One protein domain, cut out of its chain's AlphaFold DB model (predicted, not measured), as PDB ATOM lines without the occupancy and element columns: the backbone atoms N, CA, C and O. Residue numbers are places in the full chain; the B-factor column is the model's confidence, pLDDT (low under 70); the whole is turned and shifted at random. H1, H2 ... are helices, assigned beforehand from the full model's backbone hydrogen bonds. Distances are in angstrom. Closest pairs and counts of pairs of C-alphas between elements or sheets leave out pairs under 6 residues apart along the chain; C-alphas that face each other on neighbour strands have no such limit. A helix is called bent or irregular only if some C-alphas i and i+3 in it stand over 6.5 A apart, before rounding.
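What this domain is: This is residues 340 to 502 of the 1013 residues of the protein "Arylsulfatase" of Pontiella sulfatireligans (UniProt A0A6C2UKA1). Two groups of three helices lie end to end and make a long rod: H1, H2 and H3 fill one end, H4b, H5 and H6 the other. In the middle the beginnings of H3 and H6 overlap, and the short arm H4a, on the way into the second group, meets the beginning of H1. The long helices run mostly along the rod as an up-and-down bundle of H1, H2, H3, H4b, H5 and H6, each running against the one before it in the chain. The printed part has 163 residues with six named helices, H1 to H6 in chain order, and no named strand; the class is all helix. The whole is loose, with a radius of gyration of the C-alphas of 18.9 A, and spans 68 by 26 by 25 A.

Where its parts are: The longest helix, H4, residues 428 to 453, was assigned as one helix by its hydrogen bonds but is bent, with C-alphas 435 and 438 7.0 A apart. Its arms are H4a, residues 428 to 435, 10.7 A long, and H4b, residues 438 to 453, 23.3 A long. H5, residues 456 to 472, measures 24.4 A, and H6, residues 486 to 502, 24.0 A, ending at C-alpha 502 (161.251, 149.089, 210.274). H3, residues 399 to 415, measures 24.2 A, and H2, residues 366 to 378, 18.2 A. H1, residues 341 to 363, measures 35.1 A from C-alpha 341 (144.951, 152.492, 189.901); it has a kink of 33 degrees near residue 357 and is irregular, with C-alphas 359 and 362 7.7 A apart.

How they stand to each other: H4a and H4b stand at a steep tilt of 59 degrees. H4b and H5 form a hairpin at a shallow tilt of 24 degrees; their closest C-alphas, of Gln 451 and Lys 459, are 4.5 A apart. H5 and H6 form another, at 20 degrees, with the C-alphas of Ala 465 and Ala 499 closest at 4.1 A. H6 touches H3, opposite ways at 0 degrees, closest at the C-alphas of Met 490 and Pro 399, 4.8 A. H2 and H3 form a hairpin, closest at the C-alphas of His 375 and Asn 408, 4.7 A. H1 and H2 form one too, closest at the C-alphas of Glu 361 and Ser 369, 6.2 A. H1 touches H4a with residues 341 to 345 alone, at a steep tilt of 50 degrees; the C-alphas of Pro 341 and Thr 431 are closest, 5.3 A. H1 and H5 are apart, for instance. Every O i to N i+4 pair is within hydrogen-bond range in H2, H3, H4a, H4b and H6, against 15 of 19 in H1 and 12 of 13 in H5.

The domain as a whole: The two C-alphas farthest apart, of Asp 363 and Gly 453, are 68.0 A apart. The printed part has no cut. The links H2 to H3, H3 to H4 and H5 to H6 are long. The mean pLDDT of the printed part is 85.4; residues 382 to 384, 386 to 394 and 423 are under 70.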
ATOM      1  N   THR A 340     144.773 156.713 187.425       80.44
ATOM      2  CA  THR A 340     145.453 156.101 188.588       80.44
ATOM      3  C   THR A 340     144.793 154.765 188.970       80.44
ATOM      4  O   THR A 340     143.610 154.573 188.685       80.44
ATOM      5  N   PRO A 341     145.501 153.824 189.629       82.00
ATOM      6  CA  PRO A 341     144.951 152.492 189.901       82.00
ATOM      7  C   PRO A 341     143.620 152.545 190.671       82.00
ATOM      8  O   PRO A 341     142.650 151.893 190.292       82.00
ATOM      9  N   MET A 342     143.537 153.400 191.698       83.88
ATOM     10  CA  MET A 342     142.303 153.593 192.467       83.88
ATOM     11  C   MET A 342     141.210 154.303 191.660       83.88
ATOM     12  O   MET A 342     140.045 153.937 191.793       83.88
ATOM     13  N   ALA A 343     141.552 155.268 190.796       83.31
ATOM     14  CA  ALA A 343     140.570 155.907 189.921       83.31
ATOM     15  C   ALA A 343     139.934 154.889 188.958       83.31
ATOM     16  O   ALA A 343     138.711 154.804 188.893       83.31
ATOM     17  N   ARG A 344     140.731 154.038 188.293       85.75
ATOM     18  CA  ARG A 344     140.215 153.010 187.362       85.75
ATOM     19  C   ARG A 344     139.275 151.995 188.032       85.75
ATOM     20  O   ARG A 344     138.409 151.445 187.362       85.75
ATOM     21  N   MET A 345     139.421 151.770 189.338       86.94
ATOM     22  CA  MET A 345     138.549 150.892 190.127       86.94
ATOM     23  C   MET A 345     137.301 151.600 190.687       86.94
ATOM     24  O   MET A 345     136.236 150.991 190.744       86.94
ATOM     25  N   LEU A 346     137.405 152.864 191.115       87.88
ATOM     26  CA  LEU A 346     136.285 153.592 191.732       87.88
ATOM     27  C   LEU A 346     135.371 154.288 190.706       87.88
ATOM     28  O   LEU A 346     134.157 154.315 190.910       87.88
ATOM     29  N   ARG A 347     135.919 154.812 189.599       87.12
ATOM     30  CA  ARG A 347     135.163 155.610 188.609       87.12
ATOM     31  C   ARG A 347     133.994 154.834 187.973       87.12
ATOM     32  O   ARG A 347     132.889 155.364 188.015       87.12
ATOM     33  N   PRO A 348     134.134 153.566 187.526       89.44
ATOM     34  CA  PRO A 348     132.999 152.836 186.948       89.44
ATOM     35  C   PRO A 348     131.870 152.563 187.962       89.44
ATOM     36  O   PRO A 348     130.697 152.533 187.601       89.44
ATOM     37  N   TRP A 349     132.195 152.417 189.252       91.31
ATOM     38  CA  TRP A 349     131.190 152.277 190.314       91.31
ATOM     39  C   TRP A 349     130.491 153.619 190.609       91.31
ATOM     40  O   TRP A 349     129.272 153.653 190.788       91.31
ATOM     41  N   GLN A 350     131.230 154.731 190.573       91.12
ATOM     42  CA  GLN A 350     130.673 156.091 190.627       91.12
ATOM     43  C   GLN A 350     129.706 156.349 189.461       91.12
ATOM     44  O   GLN A 350     128.608 156.868 189.674       91.12
ATOM     45  N   ASP A 351     130.070 155.917 188.252       90.81
ATOM     46  CA  ASP A 351     129.235 156.043 187.059       90.81
ATOM     47  C   ASP A 351     127.921 155.258 187.186       90.81
ATOM     48  O   ASP A 351     126.850 155.848 187.033       90.81
ATOM     49  N   LEU A 352     127.972 153.980 187.584       92.56
ATOM     50  CA  LEU A 352     126.779 153.144 187.797       92.56
ATOM     51  C   LEU A 352     125.811 153.722 188.847       92.56
ATOM     52  O   LEU A 352     124.590 153.649 188.680       92.56
ATOM     53  N   ILE A 353     126.325 154.313 189.934       93.88
ATOM     54  CA  ILE A 353     125.486 154.981 190.947       93.88
ATOM     55  C   ILE A 353     124.803 156.205 190.349       93.88
ATOM     56  O   ILE A 353     123.605 156.392 190.565       93.88
ATOM     57  N   ARG A 354     125.533 157.022 189.584       93.00
ATOM     58  CA  ARG A 354     124.993 158.225 188.946       93.00
ATOM     59  C   ARG A 354     123.941 157.890 187.891       93.00
ATOM     60  O   ARG A 354     122.916 158.563 187.817       93.00
ATOM     61  N   GLU A 355     124.165 156.844 187.097       92.44
ATOM     62  CA  GLU A 355     123.183 156.321 186.143       92.44
ATOM     63  C   GLU A 355     121.907 155.876 186.856       92.44
ATOM     64  O   GLU A 355     120.821 156.339 186.501       92.44
ATOM     65  N   LYS A 356     122.018 155.058 187.913       94.69
ATOM     66  CA  LYS A 356     120.841 154.631 188.677       94.69
ATOM     67  C   LYS A 356     120.130 155.806 189.348       94.69
ATOM     68  O   LYS A 356     118.906 155.870 189.301       94.69
ATOM     69  N   LEU A 357     120.874 156.751 189.925       95.25
ATOM     70  CA  LEU A 357     120.333 157.968 190.532       95.25
ATOM     71  C   LEU A 357     119.526 158.786 189.518       95.25
ATOM     72  O   LEU A 357     118.373 159.103 189.788       95.25
ATOM     73  N   ASN A 358     120.072 159.038 188.326       93.81
ATOM     74  CA  ASN A 358     119.371 159.753 187.255       93.81
ATOM     75  C   ASN A 358     118.072 159.056 186.790       93.81
ATOM     76  O   ASN A 358     117.209 159.725 186.224       93.81
ATOM     77  N   LEU A 359     117.914 157.745 187.025       95.12
ATOM     78  CA  LEU A 359     116.684 157.000 186.726       95.12
ATOM     79  C   LEU A 359     115.628 157.064 187.843       95.12
ATOM     80  O   LEU A 359     114.452 156.886 187.540       95.12
ATOM     81  N   ILE A 360     116.022 157.283 189.105       96.00
ATOM     82  CA  ILE A 360     115.116 157.215 190.275       96.00
ATOM     83  C   ILE A 360     114.916 158.554 191.001       96.00
ATOM     84  O   ILE A 360     114.007 158.672 191.814       96.00
ATOM     85  N   GLU A 361     115.752 159.562 190.737       95.25
ATOM     86  CA  GLU A 361     115.795 160.834 191.473       95.25
ATOM     87  C   GLU A 361     114.441 161.554 191.551       95.25
ATOM     88  O   GLU A 361     114.111 162.110 192.595       95.25
ATOM     89  N   ALA A 362     113.636 161.502 190.486       94.56
ATOM     90  CA  ALA A 362     112.314 162.130 190.447       94.56
ATOM     91  C   ALA A 362     111.286 161.486 191.405       94.56
ATOM     92  O   ALA A 362     110.321 162.147 191.786       94.56
ATOM     93  N   ASP A 363     111.504 160.227 191.803       95.19
ATOM     94  CA  ASP A 363     110.663 159.479 192.745       95.19
ATOM     95  C   ASP A 363     111.229 159.487 194.183       95.19
ATOM     96  O   ASP A 363     110.584 158.995 195.116       95.19
ATOM     97  N   LEU A 364     112.434 160.038 194.396       95.00
ATOM     98  CA  LEU A 364     113.063 160.128 195.716       95.00
ATOM     99  C   LEU A 364     112.612 161.381 196.490       95.00
ATOM    100  O   LEU A 364     112.453 162.458 195.914       95.00
ATOM    101  N   PRO A 365     112.497 161.309 197.832       95.19
ATOM    102  CA  PRO A 365     112.427 162.509 198.659       95.19
ATOM    103  C   PRO A 365     113.689 163.362 198.470       95.19
ATOM    104  O   PRO A 365     114.796 162.824 198.468       95.19
ATOM    105  N   VAL A 366     113.539 164.688 198.391       91.75
ATOM    106  CA  VAL A 366     114.641 165.632 198.107       91.75
ATOM    107  C   VAL A 366     115.857 165.401 199.019       91.75
ATOM    108  O   VAL A 366     116.958 165.184 198.526       91.75
ATOM    109  N   LEU A 367     115.642 165.289 200.337       91.44
ATOM    110  CA  LEU A 367     116.694 165.013 201.333       91.44
ATOM    111  C   LEU A 367     117.425 163.668 201.139       91.44
ATOM    112  O   LEU A 367     118.519 163.482 201.668       91.44
ATOM    113  N   VAL A 368     116.829 162.711 200.421       92.69
ATOM    114  CA  VAL A 368     117.479 161.443 200.056       92.69
ATOM    115  C   VAL A 368     118.335 161.636 198.807       92.69
ATOM    116  O   VAL A 368     119.479 161.189 198.817       92.69
ATOM    117  N   SER A 369     117.846 162.352 197.783       93.81
ATOM    118  CA  SER A 369     118.673 162.695 196.614       93.81
ATOM    119  C   SER A 369     119.885 163.539 197.018       93.81
ATOM    120  O   SER A 369     121.013 163.169 196.702       93.81
ATOM    121  N   GLU A 370     119.689 164.591 197.821       93.50
ATOM    122  CA  GLU A 370     120.778 165.425 198.356       93.50
ATOM    123  C   GLU A 370     121.851 164.597 199.079       93.50
ATOM    124  O   GLU A 370     123.042 164.808 198.865       93.50
ATOM    125  N   ARG A 371     121.451 163.610 199.895       94.94
ATOM    126  CA  ARG A 371     122.396 162.711 200.582       94.94
ATOM    127  C   ARG A 371     123.130 161.778 199.622       94.94
ATOM    128  O   ARG A 371     124.315 161.527 199.830       94.94
ATOM    129  N   ILE A 372     122.472 161.277 198.574       96.25
ATOM    130  CA  ILE A 372     123.153 160.481 197.543       96.25
ATOM    131  C   ILE A 372     124.170 161.354 196.810       96.25
ATOM    132  O   ILE A 372     125.318 160.940 196.683       96.25
ATOM    133  N   TRP A 373     123.792 162.564 196.386       94.12
ATOM    134  CA  TRP A 373     124.702 163.505 195.729       94.12
ATOM    135  C   TRP A 373     125.863 163.917 196.629       94.12
ATOM    136  O   TRP A 373     126.997 163.936 196.163       94.12
ATOM    137  N   TYR A 374     125.624 164.161 197.920       93.06
ATOM    138  CA  TYR A 374     126.676 164.435 198.900       93.06
ATOM    139  C   TYR A 374     127.706 163.302 198.946       93.06
ATOM    140  O   TYR A 374     128.902 163.534 198.765       93.06
ATOM    141  N   HIS A 375     127.257 162.062 199.140       93.50
ATOM    142  CA  HIS A 375     128.158 160.915 199.241       93.50
ATOM    143  C   HIS A 375     128.822 160.564 197.899       93.50
ATOM    144  O   HIS A 375     130.019 160.281 197.861       93.50
ATOM    145  N   LEU A 376     128.097 160.655 196.782       92.38
ATOM    146  CA  LEU A 376     128.657 160.459 195.446       92.38
ATOM    147  C   LEU A 376     129.763 161.490 195.183       92.38
ATOM    148  O   LEU A 376     130.901 161.100 194.939       92.38
ATOM    149  N   THR A 377     129.482 162.784 195.344       88.94
ATOM    150  CA  THR A 377     130.443 163.878 195.126       88.94
ATOM    151  C   THR A 377     131.678 163.791 196.031       88.94
ATOM    152  O   THR A 377     132.795 164.014 195.560       88.94
ATOM    153  N   ASN A 378     131.528 163.398 197.301       88.19
ATOM    154  CA  ASN A 378     132.669 163.223 198.208       88.19
ATOM    155  C   ASN A 378     133.563 162.021 197.849       88.19
ATOM    156  O   ASN A 378     134.763 162.046 198.120       88.19
ATOM    157  N   SER A 379     133.028 160.987 197.188       89.00
ATOM    158  CA  SER A 379     133.811 159.798 196.810       89.00
ATOM    159  C   SER A 379     134.887 160.043 195.736       89.00
ATOM    160  O   SER A 379     135.757 159.196 195.515       89.00
ATOM    161  N   TYR A 380     134.845 161.188 195.050       81.75
ATOM    162  CA  TYR A 380     135.777 161.540 193.973       81.75
ATOM    163  C   TYR A 380     136.998 162.353 194.425       81.75
ATOM    164  O   TYR A 380     137.735 162.810 193.546       81.75
ATOM    165  N   ASN A 381     137.198 162.559 195.738       79.44
ATOM    166  CA  ASN A 381     138.357 163.273 196.289       79.44
ATOM    167  C   ASN A 381     139.650 162.814 195.587       79.44
ATOM    168  O   ASN A 381     139.996 161.627 195.620       79.44
ATOM    169  N   SER A 382     140.342 163.768 194.953       67.62
ATOM    170  CA  SER A 382     141.582 163.543 194.198       67.62
ATOM    171  C   SER A 382     142.590 162.788 195.057       67.62
ATOM    172  O   SER A 382     143.172 161.798 194.621       67.62
ATOM    173  N   ASP A 383     142.696 163.201 196.316       69.19
ATOM    174  CA  ASP A 383     143.709 162.791 197.277       69.19
ATOM    175  C   ASP A 383     143.459 161.374 197.824       69.19
ATOM    176  O   ASP A 383     144.378 160.703 198.283       69.19
ATOM    177  N   GLY A 384     142.230 160.856 197.715       64.75
ATOM    178  CA  GLY A 384     141.929 159.435 197.943       64.75
ATOM    179  C   GLY A 384     142.169 158.541 196.719       64.75
ATOM    180  O   GLY A 384     142.155 157.315 196.836       64.75
ATOM    181  N   GLN A 385     142.422 159.141 195.552       71.62
ATOM    182  CA  GLN A 385     142.781 158.471 194.298       71.62
ATOM    183  C   GLN A 385     144.255 158.744 193.906       71.62
ATOM    184  O   GLN A 385     144.684 158.394 192.802       71.62
ATOM    185  N   TRP A 386     145.042 159.331 194.817       68.44
ATOM    186  CA  TRP A 386     146.379 159.901 194.600       68.44
ATOM    187  C   TRP A 386     147.326 159.610 195.787       68.44
ATOM    188  O   TRP A 386     146.853 159.443 196.911       68.44
ATOM    189  N   PRO A 387     148.658 159.532 195.590       58.59
ATOM    190  CA  PRO A 387     149.383 159.691 194.332       58.59
ATOM    191  C   PRO A 387     149.557 158.373 193.567       58.59
ATOM    192  O   PRO A 387     149.644 157.304 194.178       58.59
ATOM    193  N   PRO A 388     149.691 158.411 192.228       58.84
ATOM    194  CA  PRO A 388     150.063 157.226 191.461       58.84
ATOM    195  C   PRO A 388     151.469 156.775 191.854       58.84
ATOM    196  O   PRO A 388     152.379 157.591 191.970       58.84
ATOM    197  N   THR A 389     151.662 155.480 192.072       59.34
ATOM    198  CA  THR A 389     152.939 154.891 192.494       59.34
ATOM    199  C   THR A 389     153.973 154.994 191.356       59.34
ATOM    200  O   THR A 389     154.090 154.093 190.528       59.34
ATOM    201  N   LEU A 390     154.705 156.114 191.271       58.00
ATOM    202  CA  LEU A 390     155.588 156.428 190.137       58.00
ATOM    203  C   LEU A 390     156.790 155.462 190.068       58.00
ATOM    204  O   LEU A 390     157.366 155.150 191.109       58.00
ATOM    205  N   PRO A 391     157.266 155.047 188.873       54.44
ATOM    206  CA  PRO A 391     158.394 154.111 188.728       54.44
ATOM    207  C   PRO A 391     159.689 154.499 189.459       54.44
ATOM    208  O   PRO A 391     160.460 153.631 189.862       54.44
ATOM    209  N   HIS A 392     159.921 155.801 189.630       51.06
ATOM    210  CA  HIS A 392     161.080 156.394 190.307       51.06
ATOM    211  C   HIS A 392     160.738 157.016 191.677       51.06
ATOM    212  O   HIS A 392     161.646 157.394 192.414       51.06
ATOM    213  N   ALA A 393     159.451 157.117 192.018       56.53
ATOM    214  CA  ALA A 393     158.938 157.662 193.276       56.53
ATOM    215  C   ALA A 393     157.667 156.900 193.724       56.53
ATOM    216  O   ALA A 393     156.560 157.431 193.662       56.53
ATOM    217  N   PRO A 394     157.789 155.612 194.099       64.88
ATOM    218  CA  PRO A 394     156.679 154.833 194.623       64.88
ATOM    219  C   PRO A 394     156.346 155.197 196.076       64.88
ATOM    220  O   PRO A 394     157.227 155.288 196.931       64.88
ATOM    221  N   HIS A 395     155.055 155.227 196.378       71.25
ATOM    222  CA  HIS A 395     154.427 155.423 197.692       71.25
ATOM    223  C   HIS A 395     153.102 154.642 197.721       71.25
ATOM    224  O   HIS A 395     152.708 154.041 196.716       71.25
ATOM    225  N   ILE A 396     152.418 154.654 198.865       71.38
ATOM    226  CA  ILE A 396     151.115 154.007 199.073       71.38
ATOM    227  C   ILE A 396     150.070 155.100 199.314       71.38
ATOM    228  O   ILE A 396     150.316 155.985 200.134       71.38
ATOM    229  N   ILE A 397     148.925 155.046 198.628       72.81
ATOM    230  CA  ILE A 397     147.792 155.955 198.871       72.81
ATOM    231  C   ILE A 397     147.364 155.805 200.335       72.81
ATOM    232  O   ILE A 397     147.256 154.692 200.851       72.81
ATOM    233  N   HIS A 398     147.202 156.919 201.046       76.25
ATOM    234  CA  HIS A 398     147.096 156.853 202.499       76.25
ATOM    235  C   HIS A 398     145.791 156.143 202.941       76.25
ATOM    236  O   HIS A 398     144.719 156.520 202.454       76.25
ATOM    237  N   PRO A 399     145.842 155.156 203.869       75.81
ATOM    238  CA  PRO A 399     144.709 154.292 204.228       75.81
ATOM    239  C   PRO A 399     143.387 155.031 204.485       75.81
ATOM    240  O   PRO A 399     142.337 154.625 203.991       75.81
ATOM    241  N   PHE A 400     143.455 156.147 205.219       78.75
ATOM    242  CA  PHE A 400     142.308 156.990 205.575       78.75
ATOM    243  C   PHE A 400     141.537 157.519 204.355       78.75
ATOM    244  O   PHE A 400     140.312 157.531 204.370       78.75
ATOM    245  N   ASN A 401     142.223 157.933 203.292       79.75
ATOM    246  CA  ASN A 401     141.601 158.675 202.193       79.75
ATOM    247  C   ASN A 401     141.013 157.740 201.136       79.75
ATOM    248  O   ASN A 401     139.977 158.053 200.548       79.75
ATOM    249  N   TYR A 402     141.606 156.553 200.969       84.00
ATOM    250  CA  TYR A 402     140.941 155.474 200.246       84.00
ATOM    251  C   TYR A 402     139.665 155.031 200.977       84.00
ATOM    252  O   TYR A 402     138.609 154.939 200.352       84.00
ATOM    253  N   ALA A 403     139.736 154.837 202.302       85.06
ATOM    254  CA  ALA A 403     138.563 154.516 203.113       85.06
ATOM    255  C   ALA A 403     137.484 155.609 203.015       85.06
ATOM    256  O   ALA A 403     136.337 155.286 202.739       85.06
ATOM    257  N   TYR A 404     137.847 156.894 203.110       86.94
ATOM    258  CA  TYR A 404     136.917 158.015 202.930       86.94
ATOM    259  C   TYR A 404     136.193 157.971 201.575       86.94
ATOM    260  O   TYR A 404     134.973 158.140 201.523       86.94
ATOM    261  N   CYS A 405     136.916 157.715 200.480       87.38
ATOM    262  CA  CYS A 405     136.301 157.614 199.156       87.38
ATOM    263  C   CYS A 405     135.373 156.397 199.050       87.38
ATOM    264  O   CYS A 405     134.250 156.521 198.562       87.38
ATOM    265  N   TYR A 406     135.818 155.238 199.542       90.44
ATOM    266  CA  TYR A 406     135.076 153.977 199.499       90.44
ATOM    267  C   TYR A 406     133.828 153.986 200.394       90.44
ATOM    268  O   TYR A 406     132.767 153.562 199.951       90.44
ATOM    269  N   GLU A 407     133.910 154.500 201.624       91.31
ATOM    270  CA  GLU A 407     132.779 154.587 202.563       91.31
ATOM    271  C   GLU A 407     131.689 155.534 202.044       91.31
ATOM    272  O   GLU A 407     130.500 155.205 202.096       91.31
ATOM    273  N   ASN A 408     132.079 156.676 201.468       92.44
ATOM    274  CA  ASN A 408     131.150 157.563 200.772       92.44
ATOM    275  C   ASN A 408     130.507 156.858 199.564       92.44
ATOM    276  O   ASN A 408     129.283 156.855 199.431       92.44
ATOM    277  N   LEU A 409     131.299 156.182 198.727       92.50
ATOM    278  CA  LEU A 409     130.789 155.482 197.547       92.50
ATOM    279  C   LEU A 409     129.833 154.330 197.897       92.50
ATOM    280  O   LEU A 409     128.789 154.164 197.264       92.50
ATOM    281  N   LEU A 410     130.147 153.579 198.953       94.38
ATOM    282  CA  LEU A 410     129.313 152.515 199.507       94.38
ATOM    283  C   LEU A 410     128.012 153.063 200.108       94.38
ATOM    284  O   LEU A 410     126.946 152.471 199.932       94.38
ATOM    285  N   THR A 411     128.066 154.226 200.759       95.06
ATOM    286  CA  THR A 411     126.868 154.893 201.285       95.06
ATOM    287  C   THR A 411     125.959 155.363 200.145       95.06
ATOM    288  O   THR A 411     124.758 155.095 200.174       95.06
ATOM    289  N   ALA A 412     126.520 155.961 199.088       95.69
ATOM    290  CA  ALA A 412     125.771 156.321 197.884       95.69
ATOM    291  C   ALA A 412     125.170 155.081 197.182       95.69
ATOM    292  O   ALA A 412     123.986 155.090 196.849       95.69
ATOM    293  N   HIS A 413     125.937 153.985 197.049       94.81
ATOM    294  CA  HIS A 413     125.460 152.683 196.554       94.81
ATOM    295  C   HIS A 413     124.239 152.190 197.344       94.81
ATOM    296  O   HIS A 413     123.236 151.804 196.747       94.81
ATOM    297  N   HIS A 414     124.284 152.207 198.679       95.62
ATOM    298  CA  HIS A 414     123.159 151.748 199.495       95.62
ATOM    299  C   HIS A 414     121.941 152.675 199.404       95.62
ATOM    300  O   HIS A 414     120.816 152.179 199.336       95.62
ATOM    301  N   LEU A 415     122.140 153.995 199.339       95.81
ATOM    302  CA  LEU A 415     121.046 154.965 199.240       95.81
ATOM    303  C   LEU A 415     120.319 154.929 197.881       95.81
ATOM    304  O   LEU A 415     119.104 155.113 197.863       95.81
ATOM    305  N   VAL A 416     120.988 154.591 196.767       95.81
ATOM    306  CA  VAL A 416     120.297 154.270 195.491       95.81
ATOM    307  C   VAL A 416     119.659 152.869 195.480       95.81
ATOM    308  O   VAL A 416     119.126 152.434 194.458       95.81
ATOM    309  N   GLY A 417     119.716 152.115 196.583       93.06
ATOM    310  CA  GLY A 417     119.210 150.742 196.663       93.06
ATOM    311  C   GLY A 417     120.053 149.732 195.877       93.06
ATOM    312  O   GLY A 417     119.493 148.836 195.246       93.06
ATOM    313  N   GLY A 418     121.374 149.916 195.857       92.75
ATOM    314  CA  GLY A 418     122.367 149.056 195.206       92.75
ATOM    315  C   GLY A 418     122.515 149.269 193.698       92.75
ATOM    316  O   GLY A 418     121.558 149.627 193.014       92.75
ATOM    317  N   VAL A 419     123.710 149.010 193.165       90.56
ATOM    318  CA  VAL A 419     123.976 148.917 191.717       90.56
ATOM    319  C   VAL A 419     124.548 147.547 191.363       90.56
ATOM    320  O   VAL A 419     125.074 146.857 192.237       90.56
ATOM    321  N   ASP A 420     124.421 147.155 190.098       85.06
ATOM    322  CA  ASP A 420     124.926 145.876 189.605       85.06
ATOM    323  C   ASP A 420     126.459 145.896 189.492       85.06
ATOM    324  O   ASP A 420     127.032 146.694 188.753       85.06
ATOM    325  N   PHE A 421     127.124 145.014 190.241       80.38
ATOM    326  CA  PHE A 421     128.579 144.883 190.227       80.38
ATOM    327  C   PHE A 421     129.105 143.958 189.116       80.38
ATOM    328  O   PHE A 421     130.311 143.974 188.867       80.38
ATOM    329  N   GLU A 422     128.255 143.190 188.420       72.75
ATOM    330  CA  GLU A 422     128.699 142.363 187.285       72.75
ATOM    331  C   GLU A 422     129.128 143.221 186.078       72.75
ATOM    332  O   GLU A 422     129.944 142.779 185.269       72.75
ATOM    333  N   GLY A 423     128.662 144.475 186.002       68.94
ATOM    334  CA  GLY A 423     129.061 145.459 184.988       68.94
ATOM    335  C   GLY A 423     130.421 146.143 185.207       68.94
ATOM    336  O   GLY A 423     130.842 146.919 184.351       68.94
ATOM    337  N   LEU A 424     131.123 145.894 186.319       84.25
ATOM    338  CA  LEU A 424     132.455 146.469 186.561       84.25
ATOM    339  C   LEU A 424     133.542 145.708 185.790       84.25
ATOM    340  O   LEU A 424     133.657 144.493 185.928       84.25
ATOM    341  N   ASP A 425     134.422 146.405 185.067       82.25
ATOM    342  CA  ASP A 425     135.565 145.776 184.371       82.25
ATOM    343  C   ASP A 425     136.867 145.741 185.205       82.25
ATOM    344  O   ASP A 425     137.803 145.021 184.877       82.25
ATOM    345  N   SER A 426     136.915 146.441 186.342       86.00
ATOM    346  CA  SER A 426     138.086 146.514 187.231       86.00
ATOM    347  C   SER A 426     138.490 145.167 187.857       86.00
ATOM    348  O   SER A 426     137.644 144.316 188.114       86.00
ATOM    349  N   ASP A 427     139.778 144.985 188.172       89.38
ATOM    350  CA  ASP A 427     140.283 143.865 188.985       89.38
ATOM    351  C   ASP A 427     141.030 144.394 190.224       89.38
ATOM    352  O   ASP A 427     141.952 145.214 190.135       89.38
ATOM    353  N   ALA A 428     140.614 143.935 191.407       89.00
ATOM    354  CA  ALA A 428     141.157 144.386 192.684       89.00
ATOM    355  C   ALA A 428     142.569 143.847 192.984       89.00
ATOM    356  O   ALA A 428     143.317 144.487 193.721       89.00
ATOM    357  N   ALA A 429     142.956 142.695 192.427       89.25
ATOM    358  CA  ALA A 429     144.275 142.091 192.612       89.25
ATOM    359  C   ALA A 429     145.339 142.740 191.708       89.25
ATOM    360  O   ALA A 429     146.481 142.933 192.144       89.25
ATOM    361  N   GLU A 430     144.964 143.121 190.483       88.75
ATOM    362  CA  GLU A 430     145.774 143.963 189.595       88.75
ATOM    363  C   GLU A 430     145.956 145.363 190.199       88.75
ATOM    364  O   GLU A 430     147.090 145.798 190.418       88.75
ATOM    365  N   THR A 431     144.850 146.010 190.589       86.88
ATOM    366  CA  THR A 431     144.851 147.347 191.213       86.88
ATOM    367  C   THR A 431     145.700 147.387 192.485       86.88
ATOM    368  O   THR A 431     146.540 148.277 192.645       86.88
ATOM    369  N   LEU A 432     145.540 146.400 193.379       85.31
ATOM    370  CA  LEU A 432     146.384 146.257 194.566       85.31
ATOM    371  C   LEU A 432     147.861 146.117 194.168       85.31
ATOM    372  O   LEU A 432     148.713 146.787 194.745       85.31
ATOM    373  N   GLY A 433     148.159 145.286 193.164       83.19
ATOM    374  CA  GLY A 433     149.513 145.044 192.668       83.19
ATOM    375  C   GLY A 433     150.244 146.293 192.188       83.19
ATOM    376  O   GLY A 433     151.382 146.514 192.607       83.19
ATOM    377  N   GLU A 434     149.599 147.135 191.378       80.56
ATOM    378  CA  GLU A 434     150.184 148.404 190.912       80.56
ATOM    379  C   GLU A 434     150.587 149.320 192.077       80.56
ATOM    380  O   GLU A 434     151.655 149.936 192.038       80.56
ATOM    381  N   VAL A 435     149.778 149.361 193.142       79.56
ATOM    382  CA  VAL A 435     150.030 150.211 194.315       79.56
ATOM    383  C   VAL A 435     151.098 149.621 195.250       79.56
ATOM    384  O   VAL A 435     151.937 150.360 195.769       79.56
ATOM    385  N   VAL A 436     151.108 148.299 195.482       78.81
ATOM    386  CA  VAL A 436     151.944 147.684 196.537       78.81
ATOM    387  C   VAL A 436     153.255 147.064 196.039       78.81
ATOM    388  O   VAL A 436     154.272 147.140 196.740       78.81
ATOM    389  N   ASP A 437     153.305 146.477 194.838       79.38
ATOM    390  CA  ASP A 437     154.435 145.632 194.407       79.38
ATOM    391  C   ASP A 437     155.748 146.419 194.240       79.38
ATOM    392  O   ASP A 437     156.847 145.854 194.304       79.38
ATOM    393  N   MET A 438     155.674 147.729 193.991       75.88
ATOM    394  CA  MET A 438     156.858 148.560 193.762       75.88
ATOM    395  C   MET A 438     157.511 149.050 195.056       75.88
ATOM    396  O   MET A 438     158.724 148.890 195.206       75.88
ATOM    397  N   GLN A 439     156.725 149.541 196.023       78.38
ATOM    398  CA  GLN A 439     157.215 149.804 197.384       78.38
ATOM    399  C   GLN A 439     157.821 148.531 197.991       78.38
ATOM    400  O   GLN A 439     158.959 148.549 198.465       78.38
ATOM    401  N   SER A 440     157.120 147.400 197.861       85.31
ATOM    402  CA  SER A 440     157.560 146.099 198.376       85.31
ATOM    403  C   SER A 440     158.958 145.706 197.921       85.31
ATOM    404  O   SER A 440     159.784 145.302 198.736       85.31
ATOM    405  N   ARG A 441     159.262 145.850 196.624       86.25
ATOM    406  CA  ARG A 441     160.579 145.498 196.071       86.25
ATOM    407  C   ARG A 441     161.705 146.366 196.640       86.25
ATOM    408  O   ARG A 441     162.801 145.848 196.860       86.25
ATOM    409  N   LEU A 442     161.449 147.645 196.923       85.00
ATOM    410  CA  LEU A 442     162.435 148.546 197.531       85.00
ATOM    411  C   LEU A 442     162.645 148.258 199.024       85.00
ATOM    412  O   LEU A 442     163.791 148.157 199.466       85.00
ATOM    413  N   ILE A 443     161.565 148.045 199.784       87.12
ATOM    414  CA  ILE A 443     161.639 147.647 201.200       87.12
ATOM    415  C   ILE A 443     162.377 146.309 201.316       87.12
ATOM    416  O   ILE A 443     163.302 146.191 202.113       87.12
ATOM    417  N   LEU A 444     162.064 145.334 200.454       91.12
ATOM    418  CA  LEU A 444     162.723 144.026 200.400       91.12
ATOM    419  C   LEU A 444     164.218 144.130 200.047       91.12
ATOM    420  O   LEU A 444     165.040 143.437 200.649       91.12
ATOM    421  N   LYS A 445     164.598 145.020 199.113       90.94
ATOM    422  CA  LYS A 445     166.009 145.324 198.798       90.94
ATOM    423  C   LYS A 445     166.741 145.850 200.039       90.94
ATOM    424  O   LYS A 445     167.844 145.388 200.335       90.94
ATOM    425  N   LYS A 446     166.135 146.787 200.782       89.94
ATOM    426  CA  LYS A 446     166.745 147.372 201.988       89.94
ATOM    427  C   LYS A 446     166.782 146.380 203.154       89.94
ATOM    428  O   LYS A 446     167.833 146.234 203.771       89.94
ATOM    429  N   ALA A 447     165.706 145.629 203.386       91.62
ATOM    430  CA  ALA A 447     165.635 144.574 204.395       91.62
ATOM    431  C   ALA A 447     166.759 143.543 204.206       91.62
ATOM    432  O   ALA A 447     167.508 143.275 205.139       91.62
ATOM    433  N   LYS A 448     166.973 143.042 202.983       94.31
ATOM    434  CA  LYS A 448     168.058 142.085 202.698       94.31
ATOM    435  C   LYS A 448     169.458 142.673 202.909       94.31
ATOM    436  O   LYS A 448     170.346 141.965 203.378       94.31
ATOM    437  N   LYS A 449     169.654 143.971 202.639       93.12
ATOM    438  CA  LYS A 449     170.906 144.690 202.949       93.12
ATOM    439  C   LYS A 449     171.149 144.773 204.466       93.12
ATOM    440  O   LYS A 449     172.262 144.506 204.913       93.12
ATOM    441  N   LEU A 450     170.108 145.067 205.251       92.06
ATOM    442  CA  LEU A 450     170.165 145.100 206.720       92.06
ATOM    443  C   LEU A 450     170.360 143.700 207.331       92.06
ATOM    444  O   LEU A 450     171.189 143.542 208.220       92.06
ATOM    445  N   GLN A 451     169.701 142.661 206.805       91.38
ATOM    446  CA  GLN A 451     169.939 141.272 207.222       91.38
ATOM    447  C   GLN A 451     171.400 140.839 207.004       91.38
ATOM    448  O   GLN A 451     171.983 140.166 207.854       91.38
ATOM    449  N   ALA A 452     172.001 141.241 205.879       92.00
ATOM    450  CA  ALA A 452     173.365 140.864 205.516       92.00
ATOM    451  C   ALA A 452     174.463 141.638 206.274       92.00
ATOM    452  O   ALA A 452     175.542 141.083 206.480       92.00
ATOM    453  N   GLY A 453     174.223 142.896 206.671       87.19
ATOM    454  CA  GLY A 453     175.282 143.781 207.188       87.19
ATOM    455  C   GLY A 453     174.902 144.773 208.292       87.19
ATOM    456  O   GLY A 453     175.762 145.553 208.692       87.19
ATOM    457  N   GLY A 454     173.660 144.772 208.781       88.31
ATOM    458  CA  GLY A 454     173.221 145.614 209.900       88.31
ATOM    459  C   GLY A 454     173.579 145.048 211.280       88.31
ATOM    460  O   GLY A 454     174.146 143.959 211.417       88.31
ATOM    461  N   THR A 455     173.213 145.787 212.324       90.75
ATOM    462  CA  THR A 455     173.225 145.321 213.719       90.75
ATOM    463  C   THR A 455     172.172 144.233 213.965       90.75
ATOM    464  O   THR A 455     171.232 144.070 213.192       90.75
ATOM    465  N   GLU A 456     172.276 143.492 215.074       82.88
ATOM    466  CA  GLU A 456     171.287 142.450 215.416       82.88
ATOM    467  C   GLU A 456     169.856 142.993 215.611       82.88
ATOM    468  O   GLU A 456     168.896 142.258 215.391       82.88
ATOM    469  N   ALA A 457     169.703 144.280 215.956       76.62
ATOM    470  CA  ALA A 457     168.406 144.955 215.977       76.62
ATOM    471  C   ALA A 457     167.871 145.171 214.551       76.62
ATOM    472  O   ALA A 457     166.814 144.650 214.209       76.62
ATOM    473  N   GLU A 458     168.651 145.819 213.679       84.62
ATOM    474  CA  GLU A 458     168.271 146.059 212.277       84.62
ATOM    475  C   GLU A 458     168.020 144.757 211.499       84.62
ATOM    476  O   GLU A 458     167.161 144.716 210.621       84.62
ATOM    477  N   LYS A 459     168.728 143.667 211.829       89.88
ATOM    478  CA  LYS A 459     168.456 142.324 211.290       89.88
ATOM    479  C   LYS A 459     167.091 141.797 211.732       89.88
ATOM    480  O   LYS A 459     166.365 141.243 210.908       89.88
ATOM    481  N   ALA A 460     166.741 141.949 213.010       84.38
ATOM    482  CA  ALA A 460     165.446 141.521 213.536       84.38
ATOM    483  C   ALA A 460     164.294 142.343 212.933       84.38
ATOM    484  O   ALA A 460     163.307 141.760 212.476       84.38
ATOM    485  N   ASP A 461     164.462 143.664 212.842       84.69
ATOM    486  CA  ASP A 461     163.495 144.578 212.231       84.69
ATOM    487  C   ASP A 461     163.345 144.317 210.725       84.69
ATOM    488  O   ASP A 461     162.229 144.271 210.211       84.69
ATOM    489  N   ALA A 462     164.435 144.012 210.015       90.31
ATOM    490  CA  ALA A 462     164.385 143.610 208.611       90.31
ATOM    491  C   ALA A 462     163.695 142.249 208.387       90.31
ATOM    492  O   ALA A 462     162.994 142.076 207.390       90.31
ATOM    493  N   VAL A 463     163.848 141.279 209.297       90.88
ATOM    494  CA  VAL A 463     163.090 140.009 209.261       90.88
ATOM    495  C   VAL A 463     161.606 140.229 209.585       90.88
ATOM    496  O   VAL A 463     160.753 139.502 209.071       90.88
ATOM    497  N   LEU A 464     161.266 141.226 210.409       87.94
ATOM    498  CA  LEU A 464     159.878 141.625 210.645       87.94
ATOM    499  C   LEU A 464     159.284 142.338 209.420       87.94
ATOM    500  O   LEU A 464     158.178 141.992 209.003       87.94
ATOM    501  N   ALA A 465     160.041 143.239 208.788       88.94
ATOM    502  CA  ALA A 465     159.651 143.921 207.557       88.94
ATOM    503  C   ALA A 465     159.347 142.928 206.424       88.94
ATOM    504  O   ALA A 465     158.272 143.005 205.839       88.94
ATOM    505  N   GLU A 466     160.207 141.933 206.161       93.19
ATOM    506  CA  GLU A 466     159.929 140.904 205.137       93.19
ATOM    507  C   GLU A 466     158.622 140.128 205.390       93.19
ATOM    508  O   GLU A 466     157.933 139.749 204.442       93.19
ATOM    509  N   ARG A 467     158.241 139.917 206.657       91.12
ATOM    510  CA  ARG A 467     156.981 139.240 207.018       91.12
ATOM    511  C   ARG A 467     155.761 140.132 206.823       91.12
ATOM    512  O   ARG A 467     154.720 139.634 206.410       91.12
ATOM    513  N   LEU A 468     155.883 141.426 207.109       87.62
ATOM    514  CA  LEU A 468     154.826 142.407 206.862       87.62
ATOM    515  C   LEU A 468     154.620 142.636 205.358       87.62
ATOM    516  O   LEU A 468     153.480 142.651 204.900       87.62
ATOM    517  N   LEU A 469     155.702 142.679 204.572       89.44
ATOM    518  CA  LEU A 469     155.629 142.683 203.107       89.44
ATOM    519  C   LEU A 469     154.860 141.477 202.567       89.44
ATOM    520  O   LEU A 469     154.010 141.646 201.700       89.44
ATOM    521  N   ALA A 470     155.124 140.275 203.089       87.94
ATOM    522  CA  ALA A 470     154.431 139.058 202.665       87.94
ATOM    523  C   ALA A 470     152.912 139.092 202.935       87.94
ATOM    524  O   ALA A 470     152.166 138.436 202.216       87.94
ATOM    525  N   VAL A 471     152.451 139.864 203.929       85.50
ATOM    526  CA  VAL A 471     151.020 140.137 204.155       85.50
ATOM    527  C   VAL A 471     150.508 141.199 203.180       85.50
ATOM    528  O   VAL A 471     149.438 141.034 202.604       85.50
ATOM    529  N   ALA A 472     151.269 142.271 202.952       85.12
ATOM    530  CA  ALA A 472     150.845 143.371 202.091       85.12
ATOM    531  C   ALA A 472     150.683 142.963 200.609       85.12
ATOM    532  O   ALA A 472     149.697 143.354 199.986       85.12
ATOM    533  N   ILE A 473     151.603 142.144 200.070       87.38
ATOM    534  CA  ILE A 473     151.621 141.692 198.657       87.38
ATOM    535  C   ILE A 473     150.802 140.430 198.366       87.38
ATOM    536  O   ILE A 473     150.797 139.952 197.232       87.38
ATOM    537  N   GLU A 474     150.160 139.851 199.380       88.56
ATOM    538  CA  GLU A 474     149.230 138.730 199.217       88.56
ATOM    539  C   GLU A 474     148.115 139.150 198.220       88.56
ATOM    540  O   GLU A 474     147.728 140.316 198.213       88.56
ATOM    541  N   LYS A 475     147.606 138.272 197.349       87.88
ATOM    542  CA  LYS A 475     146.575 138.638 196.348       87.88
ATOM    543  C   LYS A 475     145.439 137.626 196.194       87.88
ATOM    544  O   LYS A 475     144.461 137.925 195.515       87.88
ATOM    545  N   GLU A 476     145.525 136.454 196.811       87.38
ATOM    546  CA  GLU A 476     144.528 135.396 196.670       87.38
ATOM    547  C   GLU A 476     143.197 135.783 197.333       87.38
ATOM    548  O   GLU A 476     142.141 135.424 196.820       87.38
ATOM    549  N   SER A 477     143.210 136.580 198.413       84.94
ATOM    550  CA  SER A 477     141.964 137.026 199.058       84.94
ATOM    551  C   SER A 477     141.147 138.007 198.204       84.94
ATOM    552  O   SER A 477     139.917 138.005 198.284       84.94
ATOM    553  N   VAL A 478     141.805 138.825 197.375       87.88
ATOM    554  CA  VAL A 478     141.185 139.826 196.477       87.88
ATOM    555  C   VAL A 478     140.992 139.315 195.044       87.88
ATOM    556  O   VAL A 478     140.420 140.010 194.206       87.88
ATOM    557  N   ARG A 479     141.452 138.095 194.751       90.38
ATOM    558  CA  ARG A 479     141.472 137.502 193.413       90.38
ATOM    559  C   ARG A 479     140.072 137.398 192.807       90.38
ATOM    560  O   ARG A 479     139.190 136.759 193.372       90.38
ATOM    561  N   GLY A 480     139.886 137.997 191.629       86.75
ATOM    562  CA  GLY A 480     138.606 137.993 190.916       86.75
ATOM    563  C   GLY A 480     137.526 138.886 191.538       86.75
ATOM    564  O   GLY A 480     136.380 138.830 191.095       86.75
ATOM    565  N   ARG A 481     137.854 139.713 192.544       89.75
ATOM    566  CA  ARG A 481     136.950 140.770 193.012       89.75
ATOM    567  C   ARG A 481     137.053 141.995 192.108       89.75
ATOM    568  O   ARG A 481     138.143 142.387 191.702       89.75
ATOM    569  N   LYS A 482     135.909 142.633 191.861       89.12
ATOM    570  CA  LYS A 482     135.804 143.873 191.080       89.12
ATOM    571  C   LYS A 482     136.163 145.134 191.870       89.12
ATOM    572  O   LYS A 482     136.620 146.114 191.286       89.12
ATOM    573  N   THR A 483     136.010 145.091 193.192       87.12
ATOM    574  CA  THR A 483     136.377 146.163 194.126       87.12
ATOM    575  C   THR A 483     137.320 145.638 195.210       87.12
ATOM    576  O   THR A 483     137.267 144.469 195.608       87.12
ATOM    577  N   LEU A 484     138.200 146.516 195.683       87.00
ATOM    578  CA  LEU A 484     139.052 146.300 196.845       87.00
ATOM    579  C   LEU A 484     138.329 146.859 198.073       87.00
ATOM    580  O   LEU A 484     137.880 147.999 198.042       87.00
ATOM    581  N   ASP A 485     138.188 146.077 199.141       87.75
ATOM    582  CA  ASP A 485     137.533 146.582 200.350       87.75
ATOM    583  C   ASP A 485     138.428 147.586 201.096       87.75
ATOM    584  O   ASP A 485     139.647 147.405 201.155       87.75
ATOM    585  N   ALA A 486     137.835 148.628 201.691       84.50
ATOM    586  CA  ALA A 486     138.578 149.637 202.444       84.50
ATOM    587  C   ALA A 486     139.392 149.034 203.597       84.50
ATOM    588  O   ALA A 486     140.585 149.310 203.696       84.50
ATOM    589  N   GLY A 487     138.794 148.174 204.428       84.38
ATOM    590  CA  GLY A 487     139.498 147.530 205.539       84.38
ATOM    591  C   GLY A 487     140.597 146.585 205.052       84.38
ATOM    592  O   GLY A 487     141.681 146.528 205.635       84.38
ATOM    593  N   GLU A 488     140.355 145.892 203.940       85.38
ATOM    594  CA  GLU A 488     141.355 145.035 203.305       85.38
ATOM    595  C   GLU A 488     142.534 145.834 202.727       85.38
ATOM    596  O   GLU A 488     143.684 145.435 202.920       85.38
ATOM    597  N   TYR A 489     142.289 146.988 202.096       86.06
ATOM    598  CA  TYR A 489     143.360 147.893 201.678       86.06
ATOM    599  C   TYR A 489     144.117 148.477 202.872       86.06
ATOM    600  O   TYR A 489     145.347 148.434 202.879       86.06
ATOM    601  N   MET A 490     143.407 148.969 203.896       82.81
ATOM    602  CA  MET A 490     144.007 149.572 205.092       82.81
ATOM    603  C   MET A 490     145.020 148.629 205.748       82.81
ATOM    604  O   MET A 490     146.172 149.008 205.918       82.81
ATOM    605  N   VAL A 491     144.645 147.372 206.019       83.00
ATOM    606  CA  VAL A 491     145.544 146.376 206.639       83.00
ATOM    607  C   VAL A 491     146.813 146.142 205.807       83.00
ATOM    608  O   VAL A 491     147.901 145.958 206.359       83.00
ATOM    609  N   ARG A 492     146.694 146.155 204.476       86.94
ATOM    610  CA  ARG A 492     147.807 145.925 203.540       86.94
ATOM    611  C   ARG A 492     148.717 147.149 203.428       86.94
ATOM    612  O   ARG A 492     149.938 147.004 203.414       86.94
ATOM    613  N   ALA A 493     148.133 148.343 203.398       81.88
ATOM    614  CA  ALA A 493     148.840 149.614 203.380       81.88
ATOM    615  C   ALA A 493     149.554 149.896 204.717       81.88
ATOM    616  O   ALA A 493     150.739 150.221 204.702       81.88
ATOM    617  N   ASP A 494     148.905 149.665 205.862       80.50
ATOM    618  CA  ASP A 494     149.509 149.793 207.198       80.50
ATOM    619  C   ASP A 494     150.691 148.828 207.377       80.50
ATOM    620  O   ASP A 494     151.767 149.229 207.828       80.50
ATOM    621  N   ALA A 495     150.544 147.565 206.954       85.31
ATOM    622  CA  ALA A 495     151.643 146.600 206.962       85.31
ATOM    623  C   ALA A 495     152.823 147.056 206.081       85.31
ATOM    624  O   ALA A 495     153.981 146.838 206.446       85.31
ATOM    625  N   MET A 496     152.553 147.724 204.955       84.88
ATOM    626  CA  MET A 496     153.581 148.294 204.081       84.88
ATOM    627  C   MET A 496     154.302 149.487 204.718       84.88
ATOM    628  O   MET A 496     155.530 149.560 204.666       84.88
ATOM    629  N   VAL A 497     153.552 150.407 205.331       80.12
ATOM    630  CA  VAL A 497     154.091 151.587 206.025       80.12
ATOM    631  C   VAL A 497     154.947 151.162 207.220       80.12
ATOM    632  O   VAL A 497     156.060 151.660 207.381       80.12
ATOM    633  N   GLU A 498     154.513 150.172 208.003       80.88
ATOM    634  CA  GLU A 498     155.316 149.635 209.108       80.88
ATOM    635  C   GLU A 498     156.555 148.873 208.605       80.88
ATOM    636  O   GLU A 498     157.650 149.065 209.136       80.88
ATOM    637  N   ALA A 499     156.448 148.077 207.531       85.75
ATOM    638  CA  ALA A 499     157.612 147.432 206.913       85.75
ATOM    639  C   ALA A 499     158.645 148.460 206.411       85.75
ATOM    640  O   ALA A 499     159.851 148.274 206.599       85.75
ATOM    641  N   ARG A 500     158.174 149.567 205.821       84.62
ATOM    642  CA  ARG A 500     158.981 150.727 205.418       84.62
ATOM    643  C   ARG A 500     159.632 151.413 206.621       84.62
ATOM    644  O   ARG A 500     160.824 151.717 206.565       84.62
ATOM    645  N   ARG A 501     158.898 151.617 207.718       82.94
ATOM    646  CA  ARG A 501     159.415 152.224 208.955       82.94
ATOM    647  C   ARG A 501     160.509 151.366 209.598       82.94
ATOM    648  O   ARG A 501     161.550 151.901 209.971       82.94
ATOM    649  N   LEU A 502     160.312 150.048 209.671       83.44
ATOM    650  CA  LEU A 502     161.251 149.089 210.274       83.44
ATOM    651  C   LEU A 502     162.594 148.996 209.538       83.44
ATOM    652  O   LEU A 502     163.627 148.838 210.179       83.44
TER     653      LEU A 502